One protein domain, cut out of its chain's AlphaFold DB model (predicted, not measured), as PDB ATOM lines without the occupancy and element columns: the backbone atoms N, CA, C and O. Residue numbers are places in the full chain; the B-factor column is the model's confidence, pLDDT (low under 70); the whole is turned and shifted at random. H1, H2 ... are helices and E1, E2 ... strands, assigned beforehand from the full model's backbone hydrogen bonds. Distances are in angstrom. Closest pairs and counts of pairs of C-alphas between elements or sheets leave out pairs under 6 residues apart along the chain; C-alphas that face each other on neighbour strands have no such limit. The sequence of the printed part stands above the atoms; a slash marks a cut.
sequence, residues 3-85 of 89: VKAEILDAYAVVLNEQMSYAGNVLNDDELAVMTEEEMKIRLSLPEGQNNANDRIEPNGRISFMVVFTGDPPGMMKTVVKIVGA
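AT A GLANCE: This is residues 3 to 85 of the 89 residues of an uncharacterized protein of Deltaproteobacteria bacterium ADurb.Bin002 (UniProt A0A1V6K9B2). A small, twisted sheet of three strands makes one slab, two short helices sit off one part of it, with H2 nearer the sheet and H1 beyond H2, and a long link without named elements, residues 44 to 76, loops out and comes back to the last strand. The printed part has 83 residues with two named helices and three named strands, in the order E1 E2 H1 H2 E3; the sheet runs E2 E1 E3, all antiparallel. The class is mixed, helices and strands, though under half of the residues are in named elements. The whole is only just compact, close to loose, with a radius of gyration of the C-alphas of 14.0 A, and flat, spanning 41 by 31 by 16 A.

HOW THE PARTS SIT: Start at E1, residues 3 to 8, the inner strand of the sheet. E2, residues 14 to 21, follows by a tight link and forms a hairpin with it, antiparallel at 165 degrees between directions; look for N 5 and O 18, 2.9 A apart and within hydrogen-bond range. On to H1, residues 28 to 33, which is not on the sheet and is apart from E1. After a tight link comes H2, residues 36 to 43, close to H1 but not clearly touching: their closest C-alphas, Leu 31 and Met 39, are 7.6 A apart, and they run opposite ways at a steep tilt of 41 degrees. H2 only grazes the sheet, with its residues 39 to 43; its closest C-alpha to E2 is that of Leu 43, 5.2 A from that of Ser 20. E3, residues 77 to 84, is an edge strand antiparallel to E1 at 155 degrees, with N 6 and O 79 at 2.8 A, within hydrogen-bond range. E2, H1 H2 and E3 make a split strand-helix-strand unit, two strands running the same way with E1 between them, and its crossover is right-handed. In H1 and H2 every O i to N i+4 pair is within hydrogen-bond range.

IN THESE COORDINATES: Find C-alpha 3 at (547.323, 302.418, 396.467), where E1 begins; it runs 16.2 A. E2 runs 20.5 A, H1 8.8 A and H2 10.5 A, from C-alpha 36 at (545.889, 313.381, 409.837). E3 runs 22.0 A and ends at C-alpha 84, at (543.960, 296.490, 395.131).

THE WHOLE: The C-alphas of Pro 58 and Pro 73, both in the long link from H2 to E3, are the two farthest apart, at 41.4 A. The sheet is twisted, its C-alphas up to 4.4 A off its best plane. The printed part has no cut, and no printed residue is under 70 in pLDDT.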
ATOM      1  N   VAL A   3     545.906 302.092 396.577       95.19
ATOM      2  CA  VAL A   3     547.323 302.418 396.467       95.19
ATOM      3  C   VAL A   3     547.940 302.353 397.861       95.19
ATOM      4  O   VAL A   3     547.360 302.847 398.824       95.19
ATOM      5  N   LYS A   4     549.123 301.750 397.968       96.38
ATOM      6  CA  LYS A   4     549.958 301.773 399.171       96.38
ATOM      7  C   LYS A   4     551.230 302.553 398.877       96.38
ATOM      8  O   LYS A   4     551.899 302.275 397.879       96.38
ATOM      9  N   ALA A   5     551.569 303.494 399.747       96.19
ATOM     10  CA  ALA A   5     552.870 304.140 399.756       96.19
ATOM     11  C   ALA A   5     553.674 303.699 400.980       96.19
ATOM     12  O   ALA A   5     553.130 303.557 402.072       96.19
ATOM     13  N   GLU A   6     554.971 303.507 400.786       96.94
ATOM     14  CA  GLU A   6     555.936 303.125 401.814       96.94
ATOM     15  C   GLU A   6     557.080 304.140 401.800       96.94
ATOM     16  O   GLU A   6     557.631 304.444 400.737       96.94
ATOM     17  N   ILE A   7     557.441 304.643 402.976       96.00
ATOM     18  CA  ILE A   7     558.660 305.411 403.216       96.00
ATOM     19  C   ILE A   7     559.727 304.434 403.695       96.00
ATOM     20  O   ILE A   7     559.508 303.689 404.648       96.00
ATOM     21  N   LEU A   8     560.882 304.450 403.041       96.31
ATOM     22  CA  LEU A   8     562.002 303.551 403.282       96.31
ATOM     23  C   LEU A   8     563.252 304.333 403.691       96.31
ATOM     24  O   LEU A   8     563.501 305.435 403.185       96.31
ATOM     25  N   ASP A   9     564.066 303.718 404.542       94.69
ATOM     26  CA  ASP A   9     565.421 304.175 404.840       94.69
ATOM     27  C   ASP A   9     566.454 303.680 403.805       94.69
ATOM     28  O   ASP A   9     566.129 303.062 402.783       94.69
ATOM     29  N   ALA A  10     567.734 303.943 404.084       93.75
ATOM     30  CA  ALA A  10     568.855 303.521 403.247       93.75
ATOM     31  C   ALA A  10     569.028 302.003 403.097       93.75
ATOM     32  O   ALA A  10     569.633 301.547 402.126       93.75
ATOM     33  N   TYR A  11     568.497 301.232 404.039       94.88
ATOM     34  CA  TYR A  11     568.606 299.780 404.109       94.88
ATOM     35  C   TYR A  11     567.321 299.084 403.645       94.88
ATOM     36  O   TYR A  11     567.187 297.872 403.812       94.88
ATOM     37  N   ALA A  12     566.399 299.835 403.027       93.38
ATOM     38  CA  ALA A  12     565.081 299.379 402.595       93.38
ATOM     39  C   ALA A  12     564.163 298.917 403.744       93.38
ATOM     40  O   ALA A  12     563.236 298.137 403.518       93.38
ATOM     41  N   VAL A  13     564.382 299.420 404.961       95.31
ATOM     42  CA  VAL A  13     563.462 299.245 406.091       95.31
ATOM     43  C   VAL A  13     562.302 300.225 405.944       95.31
ATOM     44  O   VAL A  13     562.515 301.408 405.684       95.31
ATOM     45  N   VAL A  14     561.070 299.738 406.120       95.31
ATOM     46  CA  VAL A  14     559.860 300.574 406.107       95.31
ATOM     47  C   VAL A  14     559.803 301.405 407.386       95.31
ATOM     48  O   VAL A  14     559.654 300.861 408.477       95.31
ATOM     49  N   LEU A  15     559.914 302.724 407.238       95.12
ATOM     50  CA  LEU A  15     559.791 303.698 408.325       95.12
ATOM     51  C   LEU A  15     558.336 304.110 408.562       95.12
ATOM     52  O   LEU A  15     557.955 304.410 409.689       95.12
ATOM     53  N   ASN A  16     557.534 304.160 407.497       94.69
ATOM     54  CA  ASN A  16     556.112 304.479 407.562       94.69
ATOM     55  C   ASN A  16     555.394 303.947 406.313       94.69
ATOM     56  O   ASN A  16     556.004 303.803 405.251       94.69
ATOM     57  N   GLU A  17     554.096 303.691 406.418       94.75
ATOM     58  CA  GLU A  17     553.253 303.291 405.302       94.75
ATOM     59  C   GLU A  17     551.861 303.910 405.397       94.75
ATOM     60  O   GLU A  17     551.328 304.134 406.481       94.75
ATOM     61  N   GLN A  18     551.268 304.180 404.238       95.06
ATOM     62  CA  GLN A  18     549.918 304.717 404.120       95.06
ATOM     63  C   GLN A  18     549.181 304.036 402.978       95.06
ATOM     64  O   GLN A  18     549.774 303.668 401.960       95.06
ATOM     65  N   MET A  19     547.869 303.901 403.140       94.44
ATOM     66  CA  MET A  19     546.974 303.387 402.112       94.44
ATOM     67  C   MET A  19     545.941 304.445 401.746       94.44
ATOM     68  O   MET A  19     545.424 305.141 402.616       94.44
ATOM     69  N   SER A  20     545.609 304.536 400.461       95.31
ATOM     70  CA  SER A  20     544.506 305.363 399.977       95.31
ATOM     71  C   SER A  20     543.814 304.728 398.782       95.31
ATOM     72  O   SER A  20     544.342 303.826 398.125       95.31
ATOM     73  N   TYR A  21     542.613 305.207 398.491       94.88
ATOM     74  CA  TYR A  21     541.920 304.900 397.253       94.88
ATOM     75  C   TYR A  21     542.133 306.019 396.240       94.88
ATOM     76  O   TYR A  21     542.060 307.209 396.560       94.88
ATOM     77  N   ALA A  22     542.380 305.623 394.994       93.25
ATOM     78  CA  ALA A  22     542.377 306.546 393.873       93.25
ATOM     79  C   ALA A  22     540.991 307.188 393.714       93.25
ATOM     80  O   ALA A  22     539.976 306.581 394.059       93.25
ATOM     81  N   GLY A  23     540.969 308.408 393.183       93.75
ATOM     82  CA  GLY A  23     539.765 309.229 393.046       93.75
ATOM     83  C   GLY A  23     539.559 310.193 394.212       93.75
ATOM     84  O   GLY A  23     538.717 311.078 394.117       93.75
ATOM     85  N   ASN A  24     540.349 310.070 395.282       94.94
ATOM     86  CA  ASN A  24     540.375 311.022 396.387       94.94
ATOM     87  C   ASN A  24     541.607 311.922 396.265       94.94
ATOM     88  O   ASN A  24     542.741 311.435 396.241       94.94
ATOM     89  N   VAL A  25     541.381 313.233 396.179       95.81
ATOM     90  CA  VAL A  25     542.429 314.258 396.139       95.81
ATOM     91  C   VAL A  25     541.999 315.384 397.068       95.81
ATOM     92  O   VAL A  25     540.861 315.831 396.997       95.81
ATOM     93  N   LEU A  26     542.898 315.823 397.941       96.00
ATOM     94  CA  LEU A  26     542.656 316.962 398.819       96.00
ATOM     95  C   LEU A  26     543.170 318.233 398.147       96.00
ATOM     96  O   LEU A  26     544.210 318.204 397.486       96.00
ATOM     97  N   ASN A  27     542.440 319.335 398.294       95.62
ATOM     98  CA  ASN A  27     542.939 320.651 397.895       95.62
ATOM     99  C   ASN A  27     543.818 321.278 398.996       95.62
ATOM    100  O   ASN A  27     543.918 320.750 400.104       95.62
ATOM    101  N   ASP A  28     544.461 322.404 398.685       95.94
ATOM    102  CA  ASP A  28     545.403 323.062 399.598       95.94
ATOM    103  C   ASP A  28     544.745 323.509 400.914       95.94
ATOM    104  O   ASP A  28     545.343 323.360 401.978       95.94
ATOM    105  N   ASP A  29     543.503 324.005 400.861       96.38
ATOM    106  CA  ASP A  29     542.755 324.401 402.058       96.38
ATOM    107  C   ASP A  29     542.469 323.188 402.951       96.38
ATOM    108  O   ASP A  29     542.659 323.246 404.163       96.38
ATOM    109  N   GLU A  30     542.067 322.064 402.355       95.62
ATOM    110  CA  GLU A  30     541.821 320.805 403.062       95.62
ATOM    111  C   GLU A  30     543.098 320.277 403.717       95.62
ATOM    112  O   GLU A  30     543.070 319.928 404.895       95.62
ATOM    113  N   LEU A  31     544.227 320.281 403.004       95.06
ATOM    114  CA  LEU A  31     545.525 319.879 403.555       95.06
ATOM    115  C   LEU A  31     545.982 320.778 404.713       95.06
ATOM    116  O   LEU A  31     546.670 320.303 405.615       95.06
ATOM    117  N   ALA A  32     545.624 322.064 404.694       94.38
ATOM    118  CA  ALA A  32     546.029 323.024 405.715       94.38
ATOM    119  C   ALA A  32     545.208 322.927 407.010       94.38
ATOM    120  O   ALA A  32     545.728 323.244 408.082       94.38
ATOM    121  N   VAL A  33     543.933 322.532 406.920       95.75
ATOM    122  CA  VAL A  33     543.008 322.543 408.068       95.75
ATOM    123  C   VAL A  33     542.695 321.159 408.626       95.75
ATOM    124  O   VAL A  33     542.335 321.059 409.797       95.75
ATOM    125  N   MET A  34     542.804 320.104 407.813       96.12
ATOM    126  CA  MET A  34     542.469 318.751 408.243       96.12
ATOM    127  C   MET A  34     543.560 318.147 409.120       96.12
ATOM    128  O   MET A  34     544.758 318.253 408.864       96.12
ATOM    129  N   THR A  35     543.119 317.423 410.138       95.19
ATOM    130  CA  THR A  35     543.971 316.522 410.906       95.19
ATOM    131  C   THR A  35     544.387 315.313 410.065       95.19
ATOM    132  O   THR A  35     543.752 314.958 409.070       95.19
ATOM    133  N   GLU A  36     545.449 314.622 410.487       92.25
ATOM    134  CA  GLU A  36     545.889 313.381 409.837       92.25
ATOM    135  C   GLU A  36     544.765 312.337 409.746       92.25
ATOM    136  O   GLU A  36     544.623 311.661 408.728       92.25
ATOM    137  N   GLU A  37     543.959 312.212 410.801       93.88
ATOM    138  CA  GLU A  37     542.857 311.253 410.854       93.88
ATOM    139  C   GLU A  37     541.750 311.609 409.854       93.88
ATOM    140  O   GLU A  37     541.303 310.745 409.099       93.88
ATOM    141  N   GLU A  38     541.371 312.886 409.768       95.75
ATOM    142  CA  GLU A  38     540.390 313.363 408.786       95.75
ATOM    143  C   GLU A  38     540.877 313.144 407.350       95.75
ATOM    144  O   GLU A  38     540.111 312.678 406.503       95.75
ATOM    145  N   MET A  39     542.161 313.404 407.079       95.69
ATOM    146  CA  MET A  39     542.762 313.128 405.773       95.69
ATOM    147  C   MET A  39     542.745 311.632 405.451       95.69
ATOM    148  O   MET A  39     542.373 311.255 404.339       95.69
ATOM    149  N   LYS A  40     543.091 310.762 406.412       94.31
ATOM    150  CA  LYS A  40     543.023 309.301 406.235       94.31
ATOM    151  C   LYS A  40     541.612 308.845 405.886       94.31
ATOM    152  O   LYS A  40     541.439 308.119 404.910       94.31
ATOM    153  N   ILE A  41     540.611 309.300 406.640       94.88
ATOM    154  CA  ILE A  41     539.202 308.972 406.387       94.88
ATOM    155  C   ILE A  41     538.815 309.426 404.978       94.88
ATOM    156  O   ILE A  41     538.302 308.630 404.189       94.88
ATOM    157  N   ARG A  42     539.135 310.670 404.615       94.94
ATOM    158  CA  ARG A  42     538.776 311.238 403.312       94.94
ATOM    159  C   ARG A  42     539.455 310.547 402.131       94.94
ATOM    160  O   ARG A  42     538.851 310.409 401.073       94.94
ATOM    161  N   LEU A  43     540.686 310.076 402.305       96.06
ATOM    162  CA  LEU A  43     541.436 309.336 401.287       96.06
ATOM    163  C   LEU A  43     541.079 307.838 401.227       96.06
ATOM    164  O   LEU A  43     541.542 307.137 400.324       96.06
ATOM    165  N   SER A  44     540.256 307.340 402.157       94.31
ATOM    166  CA  SER A  44     539.874 305.925 402.262       94.31
ATOM    167  C   SER A  44     538.596 305.538 401.500       94.31
ATOM    168  O   SER A  44     538.205 304.373 401.537       94.31
ATOM    169  N   LEU A  45     537.963 306.480 400.788       92.75
ATOM    170  CA  LEU A  45     536.689 306.252 400.096       92.75
ATOM    171  C   LEU A  45     536.878 305.444 398.797       92.75
ATOM    172  O   LEU A  45     537.546 305.931 397.875       92.75
ATOM    173  N   PRO A  46     536.297 304.239 398.669       90.50
ATOM    174  CA  PRO A  46     536.523 303.379 397.512       90.50
ATOM    175  C   PRO A  46     535.834 303.879 396.233       90.50
ATOM    176  O   PRO A  46     536.341 303.611 395.142       90.50
ATOM    177  N   GLU A  47     534.741 304.640 396.338       89.38
ATOM    178  CA  GLU A  47     534.068 305.328 395.222       89.38
ATOM    179  C   GLU A  47     534.811 306.581 394.713       89.38
ATOM    180  O   GLU A  47     534.520 307.094 393.627       89.38
ATOM    181  N   GLY A  48     535.809 307.059 395.460       89.25
ATOM    182  CA  GLY A  48     536.469 308.329 395.179       89.25
ATOM    183  C   GLY A  48     535.591 309.541 395.519       89.25
ATOM    184  O   GLY A  48     534.378 309.452 395.712       89.25
ATOM    185  N   GLN A  49     536.194 310.724 395.564       89.12
ATOM    186  CA  GLN A  49     535.474 311.947 395.888       89.12
ATOM    187  C   GLN A  49     534.478 312.283 394.771       89.12
ATOM    188  O   GLN A  49     534.838 312.292 393.595       89.12
ATOM    189  N   ASN A  50     533.227 312.588 395.131       86.12
ATOM    190  CA  ASN A  50     532.144 312.863 394.176       86.12
ATOM    191  C   ASN A  50     531.924 311.733 393.149       86.12
ATOM    192  O   ASN A  50     531.583 312.011 391.998       86.12
ATOM    193  N   ASN A  51     532.129 310.473 393.553       83.69
ATOM    194  CA  ASN A  51     532.030 309.298 392.682       83.69
ATOM    195  C   ASN A  51     532.974 309.364 391.470       83.69
ATOM    196  O   ASN A  51     532.630 308.931 390.366       83.69
ATOM    197  N   ALA A  52     534.182 309.909 391.656       83.69
ATOM    198  CA  ALA A  52     535.207 309.973 390.614       83.69
ATOM    199  C   ALA A  52     535.525 308.597 389.989       83.69
ATOM    200  O   ALA A  52     536.040 308.537 388.870       83.69
ATOM    201  N   ASN A  53     535.192 307.501 390.680       83.94
ATOM    202  CA  ASN A  53     535.460 306.142 390.220       83.94
ATOM    203  C   ASN A  53     534.323 305.541 389.373       83.94
ATOM    204  O   ASN A  53     534.559 304.531 388.712       83.94
ATOM    205  N   ASP A  54     533.135 306.156 389.327       81.75
ATOM    206  CA  ASP A  54     531.958 305.589 388.644       81.75
ATOM    207  C   ASP A  54     532.081 305.582 387.116       81.75
ATOM    208  O   ASP A  54     531.502 304.733 386.436       81.75
ATOM    209  N   ARG A  55     532.799 306.555 386.543       75.12
ATOM    210  CA  ARG A  55     532.859 306.775 385.087       75.12
ATOM    211  C   ARG A  55     534.268 307.085 384.608       75.12
ATOM    212  O   ARG A  55     534.537 308.137 384.031       75.12
ATOM    213  N   ILE A  56     535.174 306.145 384.842       81.00
ATOM    214  CA  ILE A  56     536.502 306.183 384.230       81.00
ATOM    215  C   ILE A  56     536.399 305.542 382.843       81.00
ATOM    216  O   ILE A  56     536.241 304.328 382.720       81.00
ATOM    217  N   GLU A  57     536.483 306.365 381.799       85.94
ATOM    218  CA  GLU A  57     536.527 305.898 380.410       85.94
ATOM    219  C   GLU A  57     537.707 304.934 380.172       85.94
ATOM    220  O   GLU A  57     538.731 305.023 380.859       85.94
ATOM    221  N   PRO A  58     537.640 304.028 379.179       82.81
ATOM    222  CA  PRO A  58     538.797 303.238 378.768       82.81
ATOM    223  C   PRO A  58     539.998 304.134 378.432       82.81
ATOM    224  O   PRO A  58     539.873 305.101 377.684       82.81
ATOM    225  N   ASN A  59     541.178 303.802 378.964       85.25
ATOM    226  CA  ASN A  59     542.391 304.644 378.918       85.25
ATOM    227  C   ASN A  59     542.280 305.986 379.666       85.25
ATOM    228  O   ASN A  59     543.187 306.820 379.584       85.25
ATOM    229  N   GLY A  60     541.198 306.188 380.415       84.56
ATOM    230  CA  GLY A  60     541.045 307.277 381.361       84.56
ATOM    231  C   GLY A  60     542.111 307.211 382.449       84.56
ATOM    232  O   GLY A  60     542.668 306.158 382.766       84.56
ATOM    233  N   ARG A  61     542.422 308.375 383.012       87.50
ATOM    234  CA  ARG A  61     543.361 308.508 384.122       87.50
ATOM    235  C   ARG A  61     542.594 308.898 385.364       87.50
ATOM    236  O   ARG A  61     541.675 309.708 385.296       87.50
ATOM    237  N   ILE A  62     543.027 308.354 386.487       89.44
ATOM    238  CA  ILE A  62     542.491 308.676 387.796       89.44
ATOM    239  C   ILE A  62     543.629 309.121 388.704       89.44
ATOM    240  O   ILE A  62     544.645 308.436 388.836       89.44
ATOM    241  N   SER A  63     543.461 310.296 389.299       93.44
ATOM    242  CA  SER A  63     544.400 310.824 390.279       93.44
ATOM    243  C   SER A  63     544.275 310.063 391.592       93.44
ATOM    244  O   SER A  63     543.206 309.581 391.956       93.44
ATOM    245  N   PHE A  64     545.371 309.979 392.328       94.06
ATOM    246  CA  PHE A  64     545.384 309.479 393.693       94.06
ATOM    247  C   PHE A  64     546.275 310.389 394.526       94.06
ATOM    248  O   PHE A  64     547.186 311.033 394.000       94.06
ATOM    249  N   MET A  65     546.019 310.420 395.825       96.00
ATOM    250  CA  MET A  65     546.837 311.146 396.778       96.00
ATOM    251  C   MET A  65     547.127 310.244 397.974       96.00
ATOM    252  O   MET A  65     546.258 309.502 398.431       96.00
ATOM    253  N   VAL A  66     548.365 310.286 398.456       94.69
ATOM    254  CA  VAL A  66     548.775 309.671 399.718       94.69
ATOM    255  C   VAL A  66     549.478 310.750 400.523       94.69
ATOM    256  O   VAL A  66     550.395 311.388 400.008       94.69
ATOM    257  N   VAL A  67     549.035 310.963 401.758       94.06
ATOM    258  CA  VAL A  67     549.573 312.007 402.633       94.06
ATOM    259  C   VAL A  67     550.317 311.356 403.789       94.06
ATOM    260  O   VAL A  67     549.782 310.491 404.481       94.06
ATOM    261  N   PHE A  68     551.553 311.798 403.996       92.50
ATOM    262  CA  PHE A  68     552.322 311.526 405.202       92.50
ATOM    263  C   PHE A  68     552.438 312.826 405.987       92.50
ATOM    264  O   PHE A  68     552.839 313.853 405.441       92.50
ATOM    265  N   THR A  69     552.062 312.784 407.257       87.69
ATOM    266  CA  THR A  69     552.227 313.883 408.206       87.69
ATOM    267  C   THR A  69     553.520 313.671 408.985       87.69
ATOM    268  O   THR A  69     553.804 312.582 409.483       87.69
ATOM    269  N   GLY A  70     554.323 314.731 409.080       83.62
ATOM    270  CA  GLY A  70     555.657 314.662 409.673       83.62
ATOM    271  C   GLY A  70     556.710 314.034 408.753       83.62
ATOM    272  O   GLY A  70     556.404 313.479 407.700       83.62
ATOM    273  N   ASP A  71     557.970 314.154 409.168       80.75
ATOM    274  CA  ASP A  71     559.128 313.633 408.440       80.75
ATOM    275  C   ASP A  71     559.866 312.608 409.323       80.75
ATOM    276  O   ASP A  71     560.510 312.999 410.305       80.75
ATOM    277  N   PRO A  72     559.712 311.291 409.072       81.88
ATOM    278  CA  PRO A  72     560.408 310.276 409.848       81.88
ATOM    279  C   PRO A  72     561.930 310.387 409.630       81.88
ATOM    280  O   PRO A  72     562.396 310.323 408.488       81.88
ATOM    281  N   PRO A  73     562.736 310.496 410.705       87.38
ATOM    282  CA  PRO A  73     564.186 310.586 410.589       87.38
ATOM    283  C   PRO A  73     564.765 309.419 409.786       87.38
ATOM    284  O   PRO A  73     564.449 308.259 410.047       87.38
ATOM    285  N   GLY A  74     565.645 309.726 408.833       88.56
ATOM    286  CA  GLY A  74     566.278 308.710 407.991       88.56
ATOM    287  C   GLY A  74     565.470 308.301 406.756       88.56
ATOM    288  O   GLY A  74     565.872 307.352 406.084       88.56
ATOM    289  N   MET A  75     564.379 309.008 406.424       91.31
ATOM    290  CA  MET A  75     563.709 308.879 405.127       91.31
ATOM    291  C   MET A  75     564.719 309.026 403.984       91.31
ATOM    292  O   MET A  75     565.478 309.994 403.922       91.31
ATOM    293  N   MET A  76     564.682 308.088 403.036       91.69
ATOM    294  CA  MET A  76     565.543 308.144 401.855       91.69
ATOM    295  C   MET A  76     564.815 307.835 400.549       91.69
ATOM    296  O   MET A  76     565.209 308.331 399.493       91.69
ATOM    297  N   LYS A  77     563.754 307.027 400.588       92.94
ATOM    298  CA  LYS A  77     563.008 306.644 399.388       92.94
ATOM    299  C   LYS A  77     561.525 306.476 399.682       92.94
ATOM    300  O   LYS A  77     561.164 305.885 400.691       92.94
ATOM    301  N   THR A  78     560.684 306.883 398.736       93.06
ATOM    302  CA  THR A  78     559.248 306.577 398.748       93.06
ATOM    303  C   THR A  78     558.926 305.603 397.623       93.06
ATOM    304  O   THR A  78     559.375 305.774 396.487       93.06
ATOM    305  N   VAL A  79     558.157 304.563 397.927       95.44
ATOM    306  CA  VAL A  79     557.669 303.587 396.949       95.44
ATOM    307  C   VAL A  79     556.154 303.605 396.955       95.44
ATOM    308  O   VAL A  79     555.544 303.544 398.013       95.44
ATOM    309  N   VAL A  80     555.551 303.655 395.771       95.12
ATOM    310  CA  VAL A  80     554.097 303.625 395.589       95.12
ATOM    311  C   VAL A  80     553.733 302.393 394.770       95.12
ATOM    312  O   VAL A  80     554.336 302.141 393.726       95.12
ATOM    313  N   LYS A  81     552.768 301.608 395.250       94.94
ATOM    314  CA  LYS A  81     552.314 300.360 394.621       94.94
ATOM    315  C   LYS A  81     550.794 300.334 394.563       94.94
ATOM    316  O   LYS A  81     550.125 300.758 395.501       94.94
ATOM    317  N   ILE A  82     550.249 299.776 393.490       92.75
ATOM    318  CA  ILE A  82     548.834 299.400 393.446       92.75
ATOM    319  C   ILE A  82     548.701 298.087 394.216       92.75
ATOM    320  O   ILE A  82     549.403 297.125 393.907       92.75
ATOM    321  N   VAL A  83     547.834 298.061 395.226       92.62
ATOM    322  CA  VAL A  83     547.640 296.893 396.106       92.62
ATOM    323  C   VAL A  83     546.248 296.285 395.993       92.62
ATOM    324  O   VAL A  83     546.045 295.157 396.427       92.62
ATOM    325  N   GLY A  84     545.310 296.989 395.357       86.44
ATOM    326  CA  GLY A  84     543.960 296.490 395.131       86.44
ATOM    327  C   GLY A  84     543.311 297.116 393.903       86.44
ATOM    328  O   GLY A  84     543.419 298.317 393.650       86.44
ATOM    329  N   ALA A  85     542.602 296.303 393.135       73.69
ATOM    330  CA  ALA A  85     541.792 296.741 392.006       73.69
ATOM    331  C   ALA A  85     540.449 296.003 392.040       73.69
ATOM    332  O   ALA A  85     540.074 295.330 391.087       73.69
TER     333      ALA A  85